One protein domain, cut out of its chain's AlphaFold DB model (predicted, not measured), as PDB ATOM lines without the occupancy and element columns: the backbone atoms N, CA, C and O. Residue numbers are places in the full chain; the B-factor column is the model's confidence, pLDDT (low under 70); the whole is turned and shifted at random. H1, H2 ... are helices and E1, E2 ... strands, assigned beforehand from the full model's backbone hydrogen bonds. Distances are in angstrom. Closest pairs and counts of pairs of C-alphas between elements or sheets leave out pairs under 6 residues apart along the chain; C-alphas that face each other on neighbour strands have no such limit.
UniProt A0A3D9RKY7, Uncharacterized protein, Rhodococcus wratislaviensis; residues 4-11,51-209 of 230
ATOM      1  N   LEU A   4     188.473 279.798 257.722       78.69
ATOM      2  CA  LEU A   4     187.323 280.601 257.302       78.69
ATOM      3  C   LEU A   4     187.571 282.071 257.607       78.69
ATOM      4  O   LEU A   4     188.056 282.434 258.683       78.69
ATOM      5  N   VAL A   5     187.236 282.905 256.634       72.75
ATOM      6  CA  VAL A   5     187.326 284.353 256.736       72.75
ATOM      7  C   VAL A   5     186.023 284.935 256.226       72.75
ATOM      8  O   VAL A   5     185.636 284.689 255.089       72.75
ATOM      9  N   VAL A   6     185.357 285.736 257.044       71.38
ATOM     10  CA  VAL A   6     184.259 286.573 256.576       71.38
ATOM     11  C   VAL A   6     184.828 287.934 256.217       71.38
ATOM     12  O   VAL A   6     185.531 288.561 257.013       71.38
ATOM     13  N   ALA A   7     184.512 288.381 255.011       64.44
ATOM     14  CA  ALA A   7     184.765 289.732 254.562       64.44
ATOM     15  C   ALA A   7     183.430 290.435 254.308       64.44
ATOM     16  O   ALA A   7     182.390 289.822 254.030       64.44
ATOM     17  N   MET A   8     183.465 291.760 254.381       56.62
ATOM     18  CA  MET A   8     182.444 292.553 253.717       56.62
ATOM     19  C   MET A   8     182.466 292.193 252.225       56.62
ATOM     20  O   MET A   8     183.539 292.118 251.633       56.62
ATOM     21  N   GLY A   9     181.300 291.944 251.628       49.62
ATOM     22  CA  GLY A   9     181.212 291.652 250.202       49.62
ATOM     23  C   GLY A   9     180.107 292.421 249.485       49.62
ATOM     24  O   GLY A   9     179.175 292.918 250.127       49.62
ATOM     25  N   PRO A  10     180.210 292.565 248.154       42.34
ATOM     26  CA  PRO A  10     179.223 293.287 247.366       42.34
ATOM     27  C   PRO A  10     177.898 292.516 247.236       42.34
ATOM     28  O   PRO A  10     177.851 291.295 247.162       42.34
ATOM     29  N   ARG A  11     176.785 293.256 247.177       43.59
ATOM     30  CA  ARG A  11     175.422 292.725 247.019       43.59
ATOM     31  C   ARG A  11     175.162 292.267 245.575       43.59
ATOM     32  O   ARG A  11     175.099 293.104 244.665       43.59
ATOM     33  N   GLY A  51     174.327 298.718 257.254       88.31
ATOM     34  CA  GLY A  51     173.955 297.308 257.201       88.31
ATOM     35  C   GLY A  51     175.112 296.378 256.835       88.31
ATOM     36  O   GLY A  51     174.886 295.243 256.422       88.31
ATOM     37  N   HIS A  52     176.355 296.843 256.935       86.44
ATOM     38  CA  HIS A  52     177.540 296.096 256.528       86.44
ATOM     39  C   HIS A  52     178.457 295.827 257.713       86.44
ATOM     40  O   HIS A  52     178.463 296.572 258.687       86.44
ATOM     41  N   LEU A  53     179.275 294.780 257.615       86.50
ATOM     42  CA  LEU A  53     180.372 294.612 258.559       86.50
ATOM     43  C   LEU A  53     181.302 295.833 258.509       86.50
ATOM     44  O   LEU A  53     181.514 296.401 257.427       86.50
ATOM     45  N   PRO A  54     181.912 296.198 259.649       81.88
ATOM     46  CA  PRO A  54     183.106 297.015 259.653       81.88
ATOM     47  C   PRO A  54     184.164 296.444 258.712       81.88
ATOM     48  O   PRO A  54     184.126 295.291 258.272       81.88
ATOM     49  N   LEU A  55     185.120 297.293 258.372       75.88
ATOM     50  CA  LEU A  55     186.171 296.896 257.463       75.88
ATOM     51  C   LEU A  55     187.152 295.927 258.088       75.88
ATOM     52  O   LEU A  55     187.703 296.189 259.155       75.88
ATOM     53  N   GLY A  56     187.416 294.854 257.351       75.62
ATOM     54  CA  GLY A  56     188.432 293.883 257.693       75.62
ATOM     55  C   GLY A  56     188.097 292.488 257.193       75.62
ATOM     56  O   GLY A  56     187.072 292.242 256.550       75.62
ATOM     57  N   ARG A  57     189.006 291.573 257.520       79.00
ATOM     58  CA  ARG A  57     188.830 290.131 257.398       79.00
ATOM     59  C   ARG A  57     188.690 289.557 258.792       79.00
ATOM     60  O   ARG A  57     189.613 289.647 259.597       79.00
ATOM     61  N   TYR A  58     187.557 288.928 259.054       84.81
ATOM     62  CA  TYR A  58     187.277 288.325 260.346       84.81
ATOM     63  C   TYR A  58     187.466 286.826 260.220       84.81
ATOM     64  O   TYR A  58     186.662 286.133 259.586       84.81
ATOM     65  N   ARG A  59     188.563 286.324 260.796       87.19
ATOM     66  CA  ARG A  59     188.689 284.885 261.030       87.19
ATOM     67  C   ARG A  59     187.511 284.452 261.882       87.19
ATOM     68  O   ARG A  59     187.124 285.174 262.793       87.19
ATOM     69  N   CYS A  60     186.937 283.314 261.540       89.81
ATOM     70  CA  CYS A  60     185.754 282.815 262.216       89.81
ATOM     71  C   CYS A  60     185.636 281.301 262.058       89.81
ATOM     72  O   CYS A  60     186.379 280.647 261.323       89.81
ATOM     73  N   THR A  61     184.669 280.753 262.765       92.25
ATOM     74  CA  THR A  61     184.189 279.384 262.690       92.25
ATOM     75  C   THR A  61     182.813 279.355 262.025       92.25
ATOM     76  O   THR A  61     182.113 280.366 261.951       92.25
ATOM     77  N   LEU A  62     182.376 278.174 261.579       94.31
ATOM     78  CA  LEU A  62     181.002 277.990 261.097       94.31
ATOM     79  C   LEU A  62     179.960 278.360 262.160       94.31
ATOM     80  O   LEU A  62     178.950 278.976 261.835       94.31
ATOM     81  N   ALA A  63     180.240 278.059 263.430       94.88
ATOM     82  CA  ALA A  63     179.366 278.417 264.541       94.88
ATOM     83  C   ALA A  63     179.211 279.940 264.686       94.88
ATOM     84  O   ALA A  63     178.095 280.420 264.859       94.88
ATOM     85  N   GLU A  64     180.295 280.710 264.554       94.62
ATOM     86  CA  GLU A  64     180.242 282.181 264.598       94.62
ATOM     87  C   GLU A  64     179.504 282.767 263.387       94.62
ATOM     88  O   GLU A  64     178.710 283.695 263.541       94.62
ATOM     89  N   ILE A  65     179.701 282.194 262.193       95.38
ATOM     90  CA  ILE A  65     178.948 282.568 260.985       95.38
ATOM     91  C   ILE A  65     177.452 282.330 261.204       95.38
ATOM     92  O   ILE A  65     176.642 283.208 260.911       95.38
ATOM     93  N   ARG A  66     177.078 281.163 261.743       96.62
ATOM     94  CA  ARG A  66     175.686 280.821 262.047       96.62
ATOM     95  C   ARG A  66     175.086 281.779 263.067       96.62
ATOM     96  O   ARG A  66     174.024 282.346 262.820       96.62
ATOM     97  N   ALA A  67     175.784 281.981 264.183       95.81
ATOM     98  CA  ALA A  67     175.332 282.850 265.257       95.81
ATOM     99  C   ALA A  67     175.064 284.270 264.743       95.81
ATOM    100  O   ALA A  67     174.036 284.845 265.072       95.81
ATOM    101  N   ARG A  68     175.941 284.816 263.887       95.12
ATOM    102  CA  ARG A  68     175.782 286.183 263.377       95.12
ATOM    103  C   ARG A  68     174.807 286.317 262.209       95.12
ATOM    104  O   ARG A  68     174.095 287.307 262.127       95.12
ATOM    105  N   PHE A  69     174.812 285.385 261.263       96.38
ATOM    106  CA  PHE A  69     174.121 285.563 259.979       96.38
ATOM    107  C   PHE A  69     172.900 284.668 259.803       96.38
ATOM    108  O   PHE A  69     172.296 284.678 258.730       96.38
ATOM    109  N   VAL A  70     172.539 283.878 260.812       97.06
ATOM    110  CA  VAL A  70     171.377 282.982 260.761       97.06
ATOM    111  C   VAL A  70     170.525 283.113 262.013       97.06
ATOM    112  O   VAL A  70     169.321 283.303 261.888       97.06
ATOM    113  N   ASP A  71     171.140 282.984 263.187       96.81
ATOM    114  CA  ASP A  71     170.414 282.902 264.459       96.81
ATOM    115  C   ASP A  71     170.254 284.273 265.156       96.81
ATOM    116  O   ASP A  71     169.532 284.362 266.141       96.81
ATOM    117  N   ASP A  72     170.893 285.333 264.648       95.38
ATOM    118  CA  ASP A  72     170.748 286.710 265.145       95.38
ATOM    119  C   ASP A  72     169.313 287.232 264.932       95.38
ATOM    120  O   ASP A  72     168.739 287.063 263.851       95.38
ATOM    121  N   ASP A  73     168.743 287.891 265.947       95.56
ATOM    122  CA  ASP A  73     167.339 288.334 265.973       95.56
ATOM    123  C   ASP A  73     166.958 289.208 264.771       95.56
ATOM    124  O   ASP A  73     165.826 289.138 264.283       95.56
ATOM    125  N   GLN A  74     167.904 289.983 264.226       94.62
ATOM    126  CA  GLN A  74     167.660 290.812 263.040       94.62
ATOM    127  C   GLN A  74     167.261 289.983 261.802       94.62
ATOM    128  O   GLN A  74     166.696 290.514 260.845       94.62
ATOM    129  N   PHE A  75     167.554 288.680 261.809       96.81
ATOM    130  CA  PHE A  75     167.270 287.739 260.733       96.81
ATOM    131  C   PHE A  75     166.161 286.739 261.071       96.81
ATOM    132  O   PHE A  75     165.905 285.845 260.262       96.81
ATOM    133  N   ALA A  76     165.447 286.906 262.191       95.62
ATOM    134  CA  ALA A  76     164.370 286.003 262.606       95.62
ATOM    135  C   ALA A  76     163.274 285.819 261.534       95.62
ATOM    136  O   ALA A  76     162.674 284.751 261.426       95.62
ATOM    137  N   GLY A  77     163.035 286.842 260.704       95.75
ATOM    138  CA  GLY A  77     162.081 286.797 259.588       95.75
ATOM    139  C   GLY A  77     162.625 286.227 258.270       95.75
ATOM    140  O   GLY A  77     161.880 286.172 257.290       95.75
ATOM    141  N   SER A  78     163.902 285.837 258.205       97.81
ATOM    142  CA  SER A  78     164.526 285.323 256.982       97.81
ATOM    143  C   SER A  78     163.970 283.959 256.585       97.81
ATOM    144  O   SER A  78     163.882 283.034 257.393       97.81
ATOM    145  N   LYS A  79     163.677 283.799 255.296       98.00
ATOM    146  CA  LYS A  79     163.255 282.531 254.691       98.00
ATOM    147  C   LYS A  79     164.427 281.754 254.105       98.00
ATOM    148  O   LYS A  79     164.313 280.543 253.913       98.00
ATOM    149  N   THR A  80     165.540 282.420 253.785       97.56
ATOM    150  CA  THR A  80     166.638 281.794 253.030       97.56
ATOM    151  C   THR A  80     167.921 281.583 253.828       97.56
ATOM    152  O   THR A  80     168.627 280.617 253.536       97.56
ATOM    153  N   ARG A  81     168.230 282.388 254.858       97.25
ATOM    154  CA  ARG A  81     169.536 282.349 255.559       97.25
ATOM    155  C   ARG A  81     169.918 280.973 256.087       97.25
ATOM    156  O   ARG A  81     171.028 280.512 255.826       97.25
ATOM    157  N   ARG A  82     168.989 280.275 256.750       98.06
ATOM    158  CA  ARG A  82     169.228 278.914 257.262       98.06
ATOM    159  C   ARG A  82     169.564 277.933 256.140       98.06
ATOM    160  O   ARG A  82     170.528 277.185 256.248       98.06
ATOM    161  N   THR A  83     168.816 277.974 255.039       97.94
ATOM    162  CA  THR A  83     169.059 277.120 253.867       97.94
ATOM    163  C   THR A  83     170.401 277.433 253.202       97.94
ATOM    164  O   THR A  83     171.122 276.509 252.829       97.94
ATOM    165  N   ARG A  84     170.770 278.717 253.086       97.50
ATOM    166  CA  ARG A  84     172.073 279.151 252.552       97.50
ATOM    167  C   ARG A  84     173.235 278.685 253.423       97.50
ATOM    168  O   ARG A  84     174.211 278.155 252.899       97.50
ATOM    169  N   TYR A  85     173.092 278.799 254.738       98.00
ATOM    170  CA  TYR A  85     174.080 278.318 255.695       98.00
ATOM    171  C   TYR A  85     174.268 276.794 255.627       98.00
ATOM    172  O   TYR A  85     175.396 276.329 255.498       98.00
ATOM    173  N   VAL A  86     173.183 276.011 255.590       98.25
ATOM    174  CA  VAL A  86     173.267 274.546 255.399       98.25
ATOM    175  C   VAL A  86     173.942 274.193 254.067       98.25
ATOM    176  O   VAL A  86     174.683 273.216 253.967       98.25
ATOM    177  N   GLY A  87     173.699 274.988 253.026       98.00
ATOM    178  CA  GLY A  87     174.383 274.874 251.743       98.00
ATOM    179  C   GLY A  87     175.901 275.052 251.847       98.00
ATOM    180  O   GLY A  87     176.659 274.237 251.317       98.00
ATOM    181  N   LEU A  88     176.343 276.070 252.590       97.88
ATOM    182  CA  LEU A  88     177.753 276.316 252.903       97.88
ATOM    183  C   LEU A  88     178.383 275.161 253.701       97.88
ATOM    184  O   LEU A  88     179.492 274.741 253.372       97.88
ATOM    185  N   GLU A  89     177.685 274.616 254.702       98.06
ATOM    186  CA  GLU A  89     178.155 273.451 255.469       98.06
ATOM    187  C   GLU A  89     178.398 272.250 254.549       98.06
ATOM    188  O   GLU A  89     179.501 271.704 254.516       98.06
ATOM    189  N   LYS A  90     177.415 271.914 253.705       98.25
ATOM    190  CA  LYS A  90     177.530 270.824 252.723       98.25
ATOM    191  C   LYS A  90     178.662 271.046 251.722       98.25
ATOM    192  O   LYS A  90     179.314 270.089 251.308       98.25
ATOM    193  N   TYR A  91     178.907 272.293 251.320       97.88
ATOM    194  CA  TYR A  91     180.015 272.630 250.430       97.88
ATOM    195  C   TYR A  91     181.376 272.350 251.087       97.88
ATOM    196  O   TYR A  91     182.256 271.755 250.462       97.88
ATOM    197  N   LEU A  92     181.543 272.718 252.360       97.25
ATOM    198  CA  LEU A  92     182.759 272.440 253.134       97.25
ATOM    199  C   LEU A  92     182.935 270.945 253.436       97.25
ATOM    200  O   LEU A  92     184.053 270.433 253.357       97.25
ATOM    201  N   GLU A  93     181.849 270.227 253.726       96.75
ATOM    202  CA  GLU A  93     181.863 268.766 253.868       96.75
ATOM    203  C   GLU A  93     182.306 268.079 252.573       96.75
ATOM    204  O   GLU A  93     183.132 267.165 252.610       96.75
ATOM    205  N   ALA A  94     181.823 268.548 251.418       96.38
ATOM    206  CA  ALA A  94     182.236 268.023 250.123       96.38
ATOM    207  C   ALA A  94     183.736 268.242 249.873       96.38
ATOM    208  O   ALA A  94     184.418 267.322 249.421       96.38
ATOM    209  N   TRP A  95     184.271 269.418 250.221       96.25
ATOM    210  CA  TRP A  95     185.714 269.666 250.188       96.25
ATOM    211  C   TRP A  95     186.482 268.700 251.085       96.25
ATOM    212  O   TRP A  95     187.415 268.053 250.611       96.25
ATOM    213  N   LYS A  96     186.069 268.553 252.348       94.56
ATOM    214  CA  LYS A  96     186.702 267.632 253.300       94.56
ATOM    215  C   LYS A  96     186.740 266.202 252.752       94.56
ATOM    216  O   LYS A  96     187.813 265.612 252.660       94.56
ATOM    217  N   LEU A  97     185.594 265.688 252.312       94.00
ATOM    218  CA  LEU A  97     185.455 264.327 251.803       94.00
ATOM    219  C   LEU A  97     186.294 264.085 250.544       94.00
ATOM    220  O   LEU A  97     186.881 263.018 250.378       94.00
ATOM    221  N   VAL A  98     186.354 265.054 249.630       92.56
ATOM    222  CA  VAL A  98     187.155 264.894 248.413       92.56
ATOM    223  C   VAL A  98     188.650 264.967 248.722       92.56
ATOM    224  O   VAL A  98     189.401 264.161 248.180       92.56
ATOM    225  N   GLN A  99     189.081 265.863 249.611       93.06
ATOM    226  CA  GLN A  99     190.475 265.950 250.057       93.06
ATOM    227  C   GLN A  99     190.957 264.678 250.756       93.06
ATOM    228  O   GLN A  99     192.067 264.224 250.488       93.06
ATOM    229  N   GLU A 100     190.117 264.074 251.602       92.44
ATOM    230  CA  GLU A 100     190.392 262.774 252.227       92.44
ATOM    231  C   GLU A 100     190.576 261.682 251.165       92.44
ATOM    232  O   GLU A 100     191.552 260.935 251.206       92.44
ATOM    233  N   LYS A 101     189.701 261.639 250.151       91.12
ATOM    234  CA  LYS A 101     189.791 260.663 249.051       91.12
ATOM    235  C   LYS A 101     191.072 260.780 248.230       91.12
ATOM    236  O   LYS A 101     191.563 259.762 247.752       91.12
ATOM    237  N   VAL A 102     191.591 261.991 248.037       90.06
ATOM    238  CA  VAL A 102     192.846 262.212 247.297       90.06
ATOM    239  C   VAL A 102     194.078 262.271 248.206       90.06
ATOM    240  O   VAL A 102     195.173 262.497 247.705       90.06
ATOM    241  N   SER A 103     193.914 262.050 249.518       90.81
ATOM    242  CA  SER A 103     194.979 262.140 250.531       90.81
ATOM    243  C   SER A 103     195.731 263.480 250.532       90.81
ATOM    244  O   SER A 103     196.909 263.535 250.870       90.81
ATOM    245  N   GLU A 104     195.041 264.576 250.195       89.38
ATOM    246  CA  GLU A 104     195.603 265.933 250.171       89.38
ATOM    247  C   GLU A 104     194.760 266.887 251.034       89.38
ATOM    248  O   GLU A 104     193.821 267.515 250.539       89.38
ATOM    249  N   PRO A 105     195.069 267.032 252.338       84.69
ATOM    250  CA  PRO A 105     194.202 267.728 253.297       84.69
ATOM    251  C   PRO A 105     194.164 269.261 253.163       84.69
ATOM    252  O   PRO A 105     193.354 269.902 253.836       84.69
ATOM    253  N   ASP A 106     195.002 269.843 252.300       88.69
ATOM    254  CA  ASP A 106     195.200 271.297 252.191       88.69
ATOM    255  C   ASP A 106     195.107 271.807 250.746       88.69
ATOM    256  O   ASP A 106     195.745 272.799 250.393       88.69
ATOM    257  N   VAL A 107     194.337 271.125 249.890       94.31
ATOM    258  CA  VAL A 107     194.024 271.659 248.555       94.31
ATOM    259  C   VAL A 107     193.202 272.937 248.683       94.31
ATOM    260  O   VAL A 107     193.517 273.929 248.042       94.31
ATOM    261  N   LEU A 108     192.185 272.939 249.537       95.62
ATOM    262  CA  LEU A 108     191.479 274.114 250.018       95.62
ATOM    263  C   LEU A 108     192.163 274.598 251.299       95.62
ATOM    264  O   LEU A 108     192.039 273.995 252.365       95.62
ATOM    265  N   MET A 109     192.871 275.717 251.199       93.56
ATOM    266  CA  MET A 109     193.610 276.308 252.319       93.56
ATOM    267  C   MET A 109     192.709 277.187 253.189       93.56
ATOM    268  O   MET A 109     192.855 277.262 254.413       93.56
ATOM    269  N   GLY A 110     191.762 277.861 252.548       92.88
ATOM    270  CA  GLY A 110     190.839 278.762 253.206       92.88
ATOM    271  C   GLY A 110     189.655 279.109 252.327       92.88
ATOM    272  O   GLY A 110     189.648 278.846 251.126       92.88
ATOM    273  N   LEU A 111     188.642 279.695 252.948       93.44
ATOM    274  CA  LEU A 111     187.429 280.129 252.286       93.44
ATOM    275  C   LEU A 111     187.108 281.541 252.751       93.44
ATOM    276  O   LEU A 111     186.897 281.766 253.946       93.44
ATOM    277  N   TRP A 112     187.089 282.485 251.815       92.12
ATOM    278  CA  TRP A 112     186.531 283.804 252.090       92.12
ATOM    279  C   TRP A 112     185.041 283.765 251.807       92.12
ATOM    280  O   TRP A 112     184.623 283.134 250.841       92.12
ATOM    281  N   ILE A 113     184.253 284.406 252.657       92.00
ATOM    282  CA  ILE A 113     182.795 284.417 252.587       92.00
ATOM    283  C   ILE A 113     182.342 285.868 252.542       92.00
ATOM    284  O   ILE A 113     182.788 286.687 253.350       92.00
ATOM    285  N   GLY A 114     181.436 286.167 251.622       89.12
ATOM    286  CA  GLY A 114     180.880 287.499 251.463       89.12
ATOM    287  C   GLY A 114     179.525 287.467 250.770       89.12
ATOM    288  O   GLY A 114     178.706 286.570 250.983       89.12
ATOM    289  N   GLY A 115     179.293 288.472 249.937       85.25
ATOM    290  CA  GLY A 115     178.103 288.551 249.106       85.25
ATOM    291  C   GLY A 115     176.892 289.087 249.840       85.25
ATOM    292  O   GLY A 115     177.001 289.783 250.848       85.25
ATOM    293  N   SER A 116     175.705 288.737 249.350       88.44
ATOM    294  CA  SER A 116     174.438 289.141 249.972       88.44
ATOM    295  C   SER A 116     174.193 288.509 251.353       88.44
ATOM    296  O   SER A 116     173.345 289.000 252.094       88.44
ATOM    297  N   PHE A 117     174.957 287.479 251.731       93.88
ATOM    298  CA  PHE A 117     174.807 286.748 252.991       93.88
ATOM    299  C   PHE A 117     175.394 287.467 254.221       93.88
ATOM    300  O   PHE A 117     174.850 287.349 255.319       93.88
ATOM    301  N   THR A 118     176.486 288.218 254.060       92.06
ATOM    302  CA  THR A 118     177.206 288.885 255.162       92.06
ATOM    303  C   THR A 118     176.758 290.316 255.532       92.06
ATOM    304  O   THR A 118     177.176 290.786 256.587       92.06
ATOM    305  N   PRO A 119     175.928 291.045 254.754       89.56
ATOM    306  CA  PRO A 119     175.268 292.283 255.192       89.56
ATOM    307  C   PRO A 119     173.857 292.040 255.759       89.56
ATOM    308  O   PRO A 119     173.387 290.907 255.816       89.56
ATOM    309  N   SER A 120     173.139 293.108 256.120       92.00
ATOM    310  CA  SER A 120     171.798 293.109 256.740       92.00
ATOM    311  C   SER A 120     170.649 292.703 255.802       92.00
ATOM    312  O   SER A 120     169.475 292.945 256.080       92.00
ATOM    313  N   VAL A 121     170.953 292.072 254.667       91.38
ATOM    314  CA  VAL A 121     169.941 291.598 253.713       91.38
ATOM    315  C   VAL A 121     169.145 290.457 254.352       91.38
ATOM    316  O   VAL A 121     169.718 289.433 254.699       91.38
ATOM    317  N   ILE A 122     167.827 290.600 254.497       95.06
ATOM    318  CA  ILE A 122     167.002 289.575 255.163       95.06
ATOM    319  C   ILE A 122     167.037 288.240 254.413       95.06
ATOM    320  O   ILE A 122     167.326 287.210 255.017       95.06
ATOM    321  N   ASP A 123     166.817 288.263 253.099       95.56
ATOM    322  CA  ASP A 123     166.788 287.067 252.256       95.56
ATOM    323  C   ASP A 123     167.917 287.101 251.212       95.56
ATOM    324  O   ASP A 123     167.734 287.650 250.124       95.56
ATOM    325  N   PRO A 124     169.108 286.556 251.526       93.12
ATOM    326  CA  PRO A 124     170.185 286.402 250.556       93.12
ATOM    327  C   PRO A 124     169.857 285.353 249.481       93.12
ATOM    328  O   PRO A 124     169.259 284.299 249.756       93.12
ATOM    329  N   ASP A 125     170.305 285.635 248.257       89.06
ATOM    330  CA  ASP A 125     170.120 284.776 247.080       89.06
ATOM    331  C   ASP A 125     171.098 283.592 247.061       89.06
ATOM    332  O   ASP A 125     170.778 282.534 246.518       89.06
ATOM    333  N   ASP A 126     172.268 283.752 247.667       90.62
ATOM    334  CA  ASP A 126     173.404 282.833 247.639       90.62
ATOM    335  C   ASP A 126     174.362 283.127 248.806       90.62
ATOM    336  O   ASP A 126     174.144 284.034 249.616       90.62
ATOM    337  N   VAL A 127     175.406 282.305 248.918       94.75
ATOM    338  CA  VAL A 127     176.612 282.623 249.686       94.75
ATOM    339  C   VAL A 127     177.751 282.749 248.687       94.75
ATOM    340  O   VAL A 127     178.154 281.746 248.095       94.75
ATOM    341  N   ASP A 128     178.267 283.958 248.496       94.00
ATOM    342  CA  ASP A 128     179.454 284.149 247.670       94.00
ATOM    343  C   ASP A 128     180.681 283.685 248.457       94.00
ATOM    344  O   ASP A 128     180.882 284.077 249.614       94.00
ATOM    345  N   VAL A 129     181.512 282.851 247.832       94.69
ATOM    346  CA  VAL A 129     182.730 282.334 248.455       94.69
ATOM    347  C   VAL A 129     183.931 282.453 247.533       94.69
ATOM    348  O   VAL A 129     183.819 282.204 246.338       94.69
ATOM    349  N   SER A 130     185.108 282.735 248.086       94.50
ATOM    350  CA  SER A 130     186.384 282.624 247.371       94.50
ATOM    351  C   SER A 130     187.243 281.521 247.983       94.50
ATOM    352  O   SER A 130     187.922 281.753 248.988       94.50
ATOM    353  N   PRO A 131     187.201 280.300 247.418       95.44
ATOM    354  CA  PRO A 131     188.107 279.222 247.789       95.44
ATOM    355  C   PRO A 131     189.554 279.610 247.471       95.44
ATOM    356  O   PRO A 131     189.887 279.863 246.313       95.44
ATOM    357  N   GLN A 132     190.414 279.623 248.487       95.06
ATOM    358  CA  GLN A 132     191.859 279.740 248.319       95.06
ATOM    359  C   GLN A 132     192.439 278.345 248.107       95.06
ATOM    360  O   GLN A 132     192.455 277.534 249.039       95.06
ATOM    361  N   LEU A 133     192.918 278.068 246.899       95.75
ATOM    362  CA  LEU A 133     193.399 276.743 246.523       95.75
ATOM    363  C   LEU A 133     194.928 276.670 246.528       95.75
ATOM    364  O   LEU A 133     195.581 277.583 246.045       95.75
ATOM    365  N   ASN A 134     195.511 275.587 247.030       96.00
ATOM    366  CA  ASN A 134     196.954 275.360 247.002       96.00
ATOM    367  C   ASN A 134     197.393 274.922 245.597       96.00
ATOM    368  O   ASN A 134     197.140 273.784 245.193       96.00
ATOM    369  N   GLY A 135     198.041 275.823 244.856       95.06
ATOM    370  CA  GLY A 135     198.482 275.605 243.478       95.06
ATOM    371  C   GLY A 135     199.414 274.410 243.303       95.06
ATOM    372  O   GLY A 135     199.065 273.512 242.535       95.06
ATOM    373  N   PRO A 136     200.542 274.334 244.036       95.19
ATOM    374  CA  PRO A 136     201.433 273.174 243.990       95.19
ATOM    375  C   PRO A 136     200.705 271.840 244.220       95.19
ATOM    376  O   PRO A 136     200.803 270.936 243.394       95.19
ATOM    377  N   LYS A 137     199.861 271.745 245.258       94.44
ATOM    378  CA  LYS A 137     199.084 270.519 245.523       94.44
ATOM    379  C   LYS A 137     198.075 270.204 244.417       94.44
ATOM    380  O   LYS A 137     197.878 269.044 244.067       94.44
ATOM    381  N   LEU A 138     197.417 271.217 243.852       93.06
ATOM    382  CA  LEU A 138     196.518 271.027 242.709       93.06
ATOM    383  C   LEU A 138     197.255 270.493 241.480       93.06
ATOM    384  O   LEU A 138     196.709 269.638 240.775       93.06
ATOM    385  N   ALA A 139     198.466 270.988 241.221       92.25
ATOM    386  CA  ALA A 139     199.303 270.526 240.122       92.25
ATOM    387  C   ALA A 139     199.695 269.054 240.317       92.25
ATOM    388  O   ALA A 139     199.515 268.253 239.397       92.25
ATOM    389  N   ASP A 140     200.088 268.673 241.535       92.31
ATOM    390  CA  ASP A 140     200.436 267.292 241.895       92.31
ATOM    391  C   ASP A 140     199.257 266.316 241.779       92.31
ATOM    392  O   ASP A 140     199.449 265.103 241.671       92.31
ATOM    393  N   LEU A 141     198.018 266.813 241.817       91.00
ATOM    394  CA  LEU A 141     196.808 266.011 241.627       91.00
ATOM    395  C   LEU A 141     196.426 265.820 240.154       91.00
ATOM    396  O   LEU A 141     195.508 265.049 239.850       91.00
ATOM    397  N   ASN A 142     197.082 266.510 239.221       88.19
ATOM    398  CA  ASN A 142     196.708 266.431 237.819       88.19
ATOM    399  C   ASN A 142     196.962 265.022 237.254       88.19
ATOM    400  O   ASN A 142     198.013 264.427 237.458       88.19
ATOM    401  N   GLY A 143     195.965 264.464 236.566       85.31
ATOM    402  CA  GLY A 143     196.018 263.092 236.045       85.31
ATOM    403  C   GLY A 143     195.801 261.982 237.084       85.31
ATOM    404  O   GLY A 143     195.624 260.832 236.688       85.31
ATOM    405  N   LYS A 144     195.736 262.289 238.390       87.31
ATOM    406  CA  LYS A 144     195.452 261.278 239.422       87.31
ATOM    407  C   LYS A 144     193.970 260.857 239.412       87.31
ATOM    408  O   LYS A 144     193.082 261.697 239.206       87.31
ATOM    409  N   PRO A 145     193.662 259.569 239.661       85.00
ATOM    410  CA  PRO A 145     192.283 259.113 239.799       85.00
ATOM    411  C   PRO A 145     191.597 259.812 240.982       85.00
ATOM    412  O   PRO A 145     192.229 260.163 241.973       85.00
ATOM    413  N   GLY A 146     190.287 260.045 240.878       83.62
ATOM    414  CA  GLY A 146     189.512 260.677 241.956       83.62
ATOM    415  C   GLY A 146     189.599 262.209 242.037       83.62
ATOM    416  O   GLY A 146     188.863 262.801 242.822       83.62
ATOM    417  N   VAL A 147     190.389 262.879 241.185       88.38
ATOM    418  CA  VAL A 147     190.489 264.358 241.162       88.38
ATOM    419  C   VAL A 147     189.276 265.049 240.520       88.38
ATOM    420  O   VAL A 147     189.027 266.232 240.745       88.38
ATOM    421  N   LYS A 148     188.485 264.342 239.702       90.62
ATOM    422  CA  LYS A 148     187.346 264.949 238.987       90.62
ATOM    423  C   LYS A 148     186.323 265.591 239.945       90.62
ATOM    424  O   LYS A 148     186.008 266.759 239.728       90.62
ATOM    425  N   PRO A 149     185.844 264.917 241.012       90.81
ATOM    426  CA  PRO A 149     185.013 265.548 242.042       90.81
ATOM    427  C   PRO A 149     185.612 266.824 242.642       90.81
ATOM    428  O   PRO A 149     184.870 267.767 242.890       90.81
ATOM    429  N   LEU A 150     186.936 266.890 242.813       91.88
ATOM    430  CA  LEU A 150     187.621 268.073 243.341       91.88
ATOM    431  C   LEU A 150     187.471 269.257 242.385       91.88
ATOM    432  O   LEU A 150     187.005 270.322 242.783       91.88
ATOM    433  N   LYS A 151     187.759 269.041 241.096       90.75
ATOM    434  CA  LYS A 151     187.584 270.059 240.047       90.75
ATOM    435  C   LYS A 151     186.126 270.518 239.913       90.75
ATOM    436  O   LYS A 151     185.890 271.669 239.563       90.75
ATOM    437  N   MET A 152     185.139 269.679 240.245       92.94
ATOM    438  CA  MET A 152     183.725 270.085 240.241       92.94
ATOM    439  C   MET A 152     183.381 271.129 241.313       92.94
ATOM    440  O   MET A 152     182.459 271.911 241.093       92.94
ATOM    441  N   LEU A 153     184.104 271.171 242.440       95.06
ATOM    442  CA  LEU A 153     183.817 272.089 243.552       95.06
ATOM    443  C   LEU A 153     184.214 273.545 243.271       95.06
ATOM    444  O   LEU A 153     183.748 274.441 243.974       95.06
ATOM    445  N   PHE A 154     185.037 273.798 242.251       92.56
ATOM    446  CA  PHE A 154     185.479 275.151 241.887       92.56
ATOM    447  C   PHE A 154     185.459 275.442 240.377       92.56
ATOM    448  O   PHE A 154     185.316 276.595 239.988       92.56
ATOM    449  N   GLY A 155     185.552 274.427 239.514       88.69
ATOM    450  CA  GLY A 155     185.616 274.589 238.055       88.69
ATOM    451  C   GLY A 155     184.260 274.668 237.344       88.69
ATOM    452  O   GLY A 155     184.204 275.044 236.177       88.69
ATOM    453  N   HIS A 156     183.152 274.339 238.020       91.69
ATOM    454  CA  HIS A 156     181.809 274.315 237.421       91.69
ATOM    455  C   HIS A 156     180.785 275.082 238.264       91.69
ATOM    456  O   HIS A 156     179.868 274.502 238.848       91.69
ATOM    457  N   ARG A 157     180.910 276.415 238.286       93.38
ATOM    458  CA  ARG A 157     180.074 277.317 239.100       93.38
ATOM    459  C   ARG A 157     178.562 277.015 239.060       93.38
ATOM    460  O   ARG A 157     177.987 276.888 240.136       93.38
ATOM    461  N   PRO A 158     177.891 276.823 237.902       94.25
ATOM    462  CA  PRO A 158     176.453 276.526 237.896       94.25
ATOM    463  C   PRO A 158     176.081 275.234 238.637       94.25
ATOM    464  O   PRO A 158     175.021 275.163 239.257       94.25
ATOM    465  N   ALA A 159     176.951 274.220 238.596       94.12
ATOM    466  CA  ALA A 159     176.738 272.969 239.314       94.12
ATOM    467  C   ALA A 159     176.896 273.162 240.828       94.12
ATOM    468  O   ALA A 159     176.082 272.641 241.587       94.12
ATOM    469  N   VAL A 160     177.883 273.957 241.258       96.44
ATOM    470  CA  VAL A 160     178.093 274.299 242.676       96.44
ATOM    471  C   VAL A 160     176.907 275.094 243.224       96.44
ATOM    472  O   VAL A 160     176.344 274.715 244.248       96.44
ATOM    473  N   VAL A 161     176.442 276.113 242.495       95.25
ATOM    474  CA  VAL A 161     175.256 276.899 242.877       95.25
ATOM    475  C   VAL A 161     174.021 276.007 242.983       95.25
ATOM    476  O   VAL A 161     173.266 276.106 243.945       95.25
ATOM    477  N   LYS A 162     173.814 275.096 242.025       94.94
ATOM    478  CA  LYS A 162     172.673 274.170 242.049       94.94
ATOM    479  C   LYS A 162     172.739 273.185 243.221       94.94
ATOM    480  O   LYS A 162     171.704 272.890 243.807       94.94
ATOM    481  N   ALA A 163     173.920 272.652 243.527       95.19
ATOM    482  CA  ALA A 163     174.091 271.626 244.553       95.19
ATOM    483  C   ALA A 163     174.108 272.198 245.979       95.19
ATOM    484  O   ALA A 163     173.568 271.577 246.891       95.19
ATOM    485  N   TYR A 164     174.710 273.374 246.159       96.62
ATOM    486  CA  TYR A 164     175.020 273.925 247.479       96.62
ATOM    487  C   TYR A 164     174.424 275.314 247.723       96.62
ATOM    488  O   TYR A 164     174.443 275.784 248.850       96.62
ATOM    489  N   GLY A 165     173.899 276.007 246.710       94.50
ATOM    490  CA  GLY A 165     173.439 277.394 246.872       94.50
ATOM    491  C   GLY A 165     174.568 278.383 247.187       94.50
ATOM    492  O   GLY A 165     174.299 279.447 247.741       94.50
ATOM    493  N   VAL A 166     175.804 278.005 246.850       95.81
ATOM    494  CA  VAL A 166     177.048 278.754 247.054       95.81
ATOM    495  C   VAL A 166     177.586 279.185 245.689       95.81
ATOM    496  O   VAL A 166     177.618 278.365 244.765       95.81
ATOM    497  N   GLU A 167     178.024 280.435 245.552       95.44
ATOM    498  CA  GLU A 167     178.645 280.954 244.329       95.44
ATOM    499  C   GLU A 167     180.178 281.060 244.499       95.44
ATOM    500  O   GLU A 167     180.664 281.948 245.198       95.44
ATOM    501  N   PRO A 168     180.965 280.133 243.909       95.31
ATOM    502  CA  PRO A 168     182.420 280.125 244.060       95.31
ATOM    503  C   PRO A 168     183.159 281.066 243.092       95.31
ATOM    504  O   PRO A 168     182.943 281.027 241.878       95.31
ATOM    505  N   PHE A 169     184.134 281.792 243.639       93.69
ATOM    506  CA  PHE A 169     185.126 282.643 242.972       93.69
ATOM    507  C   PHE A 169     186.544 282.226 243.411       93.69
ATOM    508  O   PHE A 169     187.152 282.884 244.259       93.69
ATOM    509  N   PRO A 170     187.048 281.073 242.933       94.38
ATOM    510  CA  PRO A 170     188.310 280.511 243.402       94.38
ATOM    511  C   PRO A 170     189.514 281.338 242.951       94.38
ATOM    512  O   PRO A 170     189.508 281.924 241.870       94.38
ATOM    513  N   PHE A 171     190.576 281.297 243.749       93.81
ATOM    514  CA  PHE A 171     191.898 281.774 243.358       93.81
ATOM    515  C   PHE A 171     192.964 280.777 243.809       93.81
ATOM    516  O   PHE A 171     192.817 280.099 244.832       93.81
ATOM    517  N   THR A 172     194.035 280.673 243.029       95.19
ATOM    518  CA  THR A 172     195.098 279.697 243.270       95.19
ATOM    519  C   THR A 172     196.264 280.386 243.952       95.19
ATOM    520  O   THR A 172     196.899 281.269 243.390       95.19
ATOM    521  N   TRP A 173     196.545 279.985 245.184       95.25
ATOM    522  CA  TRP A 173     197.721 280.400 245.923       95.25
ATOM    523  C   TRP A 173     198.975 279.713 245.382       95.25
ATOM    524  O   TRP A 173     199.005 278.486 245.259       95.25
ATOM    525  N   TYR A 174     200.022 280.503 245.149       94.12
ATOM    526  CA  TYR A 174     201.377 280.016 244.910       94.12
ATOM    527  C   TYR A 174     202.345 280.613 245.940       94.12
ATOM    528  O   TYR A 174     202.224 281.793 246.285       94.12
ATOM    529  N   PRO A 175     203.297 279.820 246.462       91.62
ATOM    530  CA  PRO A 175     204.337 280.337 247.337       91.62
ATOM    531  C   PRO A 175     205.298 281.211 246.532       91.62
ATOM    532  O   PRO A 175     205.991 280.702 245.660       91.62
ATOM    533  N   VAL A 176     205.367 282.501 246.863       89.62
ATOM    534  CA  VAL A 176     206.352 283.427 246.292       89.62
ATOM    535  C   VAL A 176     207.336 283.801 247.388       89.62
ATOM    536  O   VAL A 176     206.954 284.421 248.381       89.62
ATOM    537  N   VAL A 177     208.596 283.398 247.233       86.94
ATOM    538  CA  VAL A 177     209.628 283.611 248.263       86.94
ATOM    539  C   VAL A 177     210.056 285.078 248.323       86.94
ATOM    540  O   VAL A 177     210.222 285.626 249.412       86.94
ATOM    541  N   SER A 178     210.176 285.724 247.162       88.12
ATOM    542  CA  SER A 178     210.697 287.087 247.037       88.12
ATOM    543  C   SER A 178     209.718 287.974 246.259       88.12
ATOM    544  O   SER A 178     209.931 288.235 245.078       88.12
ATOM    545  N   PRO A 179     208.643 288.477 246.895       83.44
ATOM    546  CA  PRO A 179     207.575 289.216 246.212       83.44
ATOM    547  C   PRO A 179     208.021 290.512 245.518       83.44
ATOM    548  O   PRO A 179     207.286 291.044 244.693       83.44
ATOM    549  N   LEU A 180     209.205 291.028 245.859       86.38
ATOM    550  CA  LEU A 180     209.750 292.291 245.355       86.38
ATOM    551  C   LEU A 180     211.001 292.113 244.476       86.38
ATOM    552  O   LEU A 180     211.628 293.107 244.128       86.38
ATOM    553  N   ALA A 181     211.386 290.879 244.130       84.75
ATOM    554  CA  ALA A 181     212.591 290.620 243.329       84.75
ATOM    555  C   ALA A 181     212.447 291.022 241.847       84.75
ATOM    556  O   ALA A 181     213.446 291.193 241.155       84.75
ATOM    557  N   GLY A 182     211.216 291.253 241.378       77.62
ATOM    558  CA  GLY A 182     210.928 291.706 240.013       77.62
ATOM    559  C   GLY A 182     210.851 290.580 238.979       77.62
ATOM    560  O   GLY A 182     210.372 290.815 237.872       77.62
ATOM    561  N   ASP A 183     211.245 289.360 239.341       85.06
ATOM    562  CA  ASP A 183     211.018 288.134 238.590       85.06
ATOM    563  C   ASP A 183     209.864 287.324 239.204       85.06
ATOM    564  O   ASP A 183     209.736 287.170 240.417       85.06
ATOM    565  N   CYS A 184     208.965 286.830 238.354       88.50
ATOM    566  CA  CYS A 184     207.911 285.910 238.764       88.50
ATOM    567  C   CYS A 184     207.642 284.909 237.644       88.50
ATOM    568  O   CYS A 184     207.644 285.245 236.457       88.50
ATOM    569  N   SER A 185     207.408 283.657 238.019       92.12
ATOM    570  CA  SER A 185     206.854 282.666 237.107       92.12
ATOM    571  C   SER A 185     205.421 283.040 236.720       92.12
ATOM    572  O   SER A 185     204.734 283.787 237.416       92.12
ATOM    573  N   ILE A 186     204.923 282.460 235.625       92.62
ATOM    574  CA  ILE A 186     203.540 282.677 235.166       92.62
ATOM    575  C   ILE A 186     202.521 282.321 236.265       92.62
ATOM    576  O   ILE A 186     201.498 282.984 236.396       92.62
ATOM    577  N   LEU A 187     202.807 281.300 237.077       93.44
ATOM    578  CA  LEU A 187     201.925 280.844 238.155       93.44
ATOM    579  C   LEU A 187     201.901 281.821 239.338       93.44
ATOM    580  O   LEU A 187     200.852 282.066 239.929       93.44
ATOM    581  N   GLU A 188     203.047 282.411 239.664       92.81
ATOM    582  CA  GLU A 188     203.155 283.454 240.685       92.81
ATOM    583  C   GLU A 188     202.493 284.759 240.220       92.81
ATOM    584  O   GLU A 188     201.789 285.404 240.998       92.81
ATOM    585  N   ALA A 189     202.653 285.114 238.941       91.75
ATOM    586  CA  ALA A 189     201.969 286.248 238.328       91.75
ATOM    587  C   ALA A 189     200.440 286.075 238.351       91.75
ATOM    588  O   ALA A 189     199.727 286.994 238.757       91.75
ATOM    589  N   ASP A 190     199.936 284.888 237.983       92.12
ATOM    590  CA  ASP A 190     198.509 284.549 238.065       92.12
ATOM    591  C   ASP A 190     197.999 284.624 239.509       92.12
ATOM    592  O   ASP A 190     196.941 285.202 239.769       92.12
ATOM    593  N   TYR A 191     198.775 284.129 240.478       93.25
ATOM    594  CA  TYR A 191     198.433 284.264 241.890       93.25
ATOM    595  C   TYR A 191     198.300 285.735 242.311       93.25
ATOM    596  O   TYR A 191     197.291 286.100 242.919       93.25
ATOM    597  N   TYR A 192     199.261 286.599 241.975       90.81
ATOM    598  CA  TYR A 192     199.164 288.023 242.306       90.81
ATOM    599  C   TYR A 192     197.978 288.700 241.637       90.81
ATOM    600  O   TYR A 192     197.236 289.430 242.296       90.81
ATOM    601  N   GLN A 193     197.773 288.435 240.348       91.19
ATOM    602  CA  GLN A 193     196.676 289.011 239.588       91.19
ATOM    603  C   GLN A 193     195.321 288.584 240.158       91.19
ATOM    604  O   GLN A 193     194.458 289.428 240.403       91.19
ATOM    605  N   THR A 194     195.118 287.286 240.384       90.75
ATOM    606  CA  THR A 194     193.842 286.752 240.872       90.75
ATOM    607  C   THR A 194     193.590 287.140 242.324       90.75
ATOM    608  O   THR A 194     192.495 287.610 242.628       90.75
ATOM    609  N   ARG A 195     194.595 287.053 243.207       88.06
ATOM    610  CA  ARG A 195     194.494 287.537 244.595       88.06
ATOM    611  C   ARG A 195     194.166 289.025 244.632       88.06
ATOM    612  O   ARG A 195     193.218 289.405 245.306       88.06
ATOM    613  N   GLY A 196     194.900 289.853 243.888       86.81
ATOM    614  CA  GLY A 196     194.665 291.296 243.825       86.81
ATOM    615  C   GLY A 196     193.280 291.639 243.272       86.81
ATOM    616  O   GLY A 196     192.608 292.517 243.804       86.81
ATOM    617  N   SER A 197     192.814 290.894 242.265       87.31
ATOM    618  CA  SER A 197     191.454 291.034 241.727       87.31
ATOM    619  C   SER A 197     190.392 290.682 242.766       87.31
ATOM    620  O   SER A 197     189.377 291.367 242.853       87.31
ATOM    621  N   MET A 198     190.607 289.629 243.563       86.31
ATOM    622  CA  MET A 198     189.702 289.276 244.660       86.31
ATOM    623  C   MET A 198     189.726 290.342 245.756       86.31
ATOM    624  O   MET A 198     188.665 290.749 246.217       86.31
ATOM    625  N   ASP A 199     190.900 290.833 246.146       81.69
ATOM    626  CA  ASP A 199     191.032 291.878 247.164       81.69
ATOM    627  C   ASP A 199     190.283 293.148 246.761       81.69
ATOM    628  O   ASP A 199     189.443 293.636 247.517       81.69
ATOM    629  N   ASP A 200     190.517 293.629 245.542       81.31
ATOM    630  CA  ASP A 200     189.813 294.776 244.975       81.31
ATOM    631  C   ASP A 200     188.299 294.524 244.878       81.31
ATOM    632  O   ASP A 200     187.498 295.365 245.286       81.31
ATOM    633  N   PHE A 201     187.882 293.346 244.407       80.44
ATOM    634  CA  PHE A 201     186.470 292.985 244.307       80.44
ATOM    635  C   PHE A 201     185.757 293.007 245.666       80.44
ATOM    636  O   PHE A 201     184.676 293.589 245.789       80.44
ATOM    637  N   TRP A 202     186.363 292.413 246.696       77.94
ATOM    638  CA  TRP A 202     185.784 292.321 248.037       77.94
ATOM    639  C   TRP A 202     185.813 293.659 248.794       77.94
ATOM    640  O   TRP A 202     184.960 293.900 249.645       77.94
ATOM    641  N   GLN A 203     186.725 294.576 248.458       75.81
ATOM    642  CA  GLN A 203     186.762 295.932 249.030       75.81
ATOM    643  C   GLN A 203     185.685 296.877 248.472       75.81
ATOM    644  O   GLN A 203     185.465 297.969 249.016       75.81
ATOM    645  N   ARG A 204     185.015 296.507 247.377       77.38
ATOM    646  CA  ARG A 204     184.036 297.373 246.713       77.38
ATOM    647  C   ARG A 204     182.675 297.320 247.392       77.38
ATOM    648  O   ARG A 204     182.142 296.266 247.731       77.38
ATOM    649  N   VAL A 205     182.055 298.495 247.497       72.50
ATOM    650  CA  VAL A 205     180.646 298.625 247.876       72.50
ATOM    651  C   VAL A 205     179.865 298.985 246.634       72.50
ATOM    652  O   VAL A 205     180.028 300.068 246.071       72.50
ATOM    653  N   ARG A 206     178.998 298.073 246.212       68.44
ATOM    654  CA  ARG A 206     178.131 298.315 245.069       68.44
ATOM    655  C   ARG A 206     177.114 299.416 245.410       68.44
ATOM    656  O   ARG A 206     176.500 299.335 246.475       68.44
ATOM    657  N   PRO A 207     176.903 300.422 244.544       68.81
ATOM    658  CA  PRO A 207     175.898 301.451 244.786       68.81
ATOM    659  C   PRO A 207     174.493 300.867 244.933       68.81
ATOM    660  O   PRO A 207     174.175 299.820 244.360       68.81
ATOM    661  N   ALA A 208     173.639 301.576 245.673       68.50
ATOM    662  CA  ALA A 208     172.225 301.243 245.765       68.50
ATOM    663  C   ALA A 208     171.566 301.257 244.373       68.50
ATOM    664  O   ALA A 208     171.928 302.052 243.505       68.50
ATOM    665  N   GLY A 209     170.591 300.370 244.172       68.50
ATOM    666  CA  GLY A 209     169.845 300.259 242.922       68.50
ATOM    667  C   GLY A 209     169.900 298.868 242.279       68.50
ATOM    668  O   GLY A 209     170.366 297.900 242.889       68.50
TER     669      GLY A 209
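Overview. This is residues 4 to 11 and 51 to 209 of the 230 residues of an uncharacterized protein of Rhodococcus wratislaviensis (UniProt A0A3D9RKY7). A strongly twisted sheet of six strands runs through the middle, with the long helix H2 packed along one face and the long helix H6 slantwise over the opposite face. H1 folds back on the first part of H2 as a helical hairpin, H4 and H5 pack on H2 and on E4 and E5, and the short H3 grazes the sheet by E6. The printed part has 167 residues with six named helices and six named strands, which along the chain come as E1, E2, H1, H2, E3, E4, H3, H4, H5, E5, E6 and H6; the class is mixed, helices and strands, and in the branched sheet the neighbour pairs E1 and E2, and E3 and E4, are antiparallel, while the pairs E1 and E3, E4 and E5, and E4 and E6 are parallel. The whole is compact, with a radius of gyration of the C-alphas of 16.7 A and spans of 49 by 37 by 26 A.

Arrangement. E4, residues 127 to 134, has three neighbours. E3, residues 108 to 114, lies on one side of it beside residues 128 to 133, antiparallel and forming a hairpin with it; N 130 and O 112 are 2.8 A apart, within hydrogen-bond range. On the other side are E5, residues 166 to 168, parallel, with N 129 and O 167 at 2.9 A, and E6, residues 171 to 173, parallel, with N 173 and O 133 at 2.7 A. E5 runs on into E6 across a break of 2 residues, at 58 degrees. On the other side of E3 from E4 lies E1, residues 4 to 7, parallel to E3, with N 113 and O 5 at 2.8 A. E2, residues 57 to 60, is an edge strand antiparallel to E1, with N 6 and O 58 at 2.9 A. H2, residues 81 to 101, is on the sheet at a height of 8.6 A, over E4 and along the strands, at 16 degrees to E4 on the local plane. H6, residues 186 to 203, is on the opposite face at a height of 8.5 A, over E3, E4 and E6 and slantwise to the strands, at 54 degrees to E6 on the local plane; its closest C-alphas to E6 are those of Tyr 191 and Trp 173, 5.6 A apart. H2 is the hub, touching three helices. H1, residues 62 to 69, only just touches H2, with 3 pairs of C-alphas within 8 A, the closest Arg 66 and Tyr 85 at 7.0 A; they run opposite ways at a shallow tilt of 19 degrees and form a helical hairpin. H5, residues 157 to 164, touches residues 84 to 91 of H2, about perpendicular at 74 degrees, with the C-alphas of Gly 87 and Tyr 164 closest at 4.4 A. H4, residues 148 to 155, touches residues 91 to 99 of H2 at a steep tilt of 43 degrees, opposite ways, with the C-alphas of Val 98 and Leu 150 closest at 6.0 A. H4 and H5 touch only at the corner. H3, residues 135 to 140, only grazes the sheet and touches no helix. E4, H3, H4, H5 and E5 make a strand-helix-strand unit, two parallel neighbour strands with helices between. Every O i to N i+4 pair is within hydrogen-bond range in H1, H2, H3, H5 and H6; in H4 it is 2 of 4.

Along the chain. E1 begins at C-alpha 4, (187.323, 280.601, 257.302). E4 is the longest strand, 21.8 A from first to last C-alpha, and E3 measures 17.1 A. H2 is the longest helix, 30.4 A, and begins at C-alpha 81, (169.536, 282.349, 255.559). H6 measures 25.5 A and ends at C-alpha 203, (186.762, 295.932, 249.030).

Size, cuts and confidence. The C-alphas of Gly 77 and Asp 183, the two farthest apart, are 53.3 A apart. Residues 12 to 50 are not printed, and C-alphas 11 and 51 are 11.3 A apart across the cut, on the link from E1 to E2. The links H1 to H2, E3 to E4 and E6 to H6 are long. The mean pLDDT of the printed part is 89.5; residues 7 to 11 and 206 to 209 of this model are under 70.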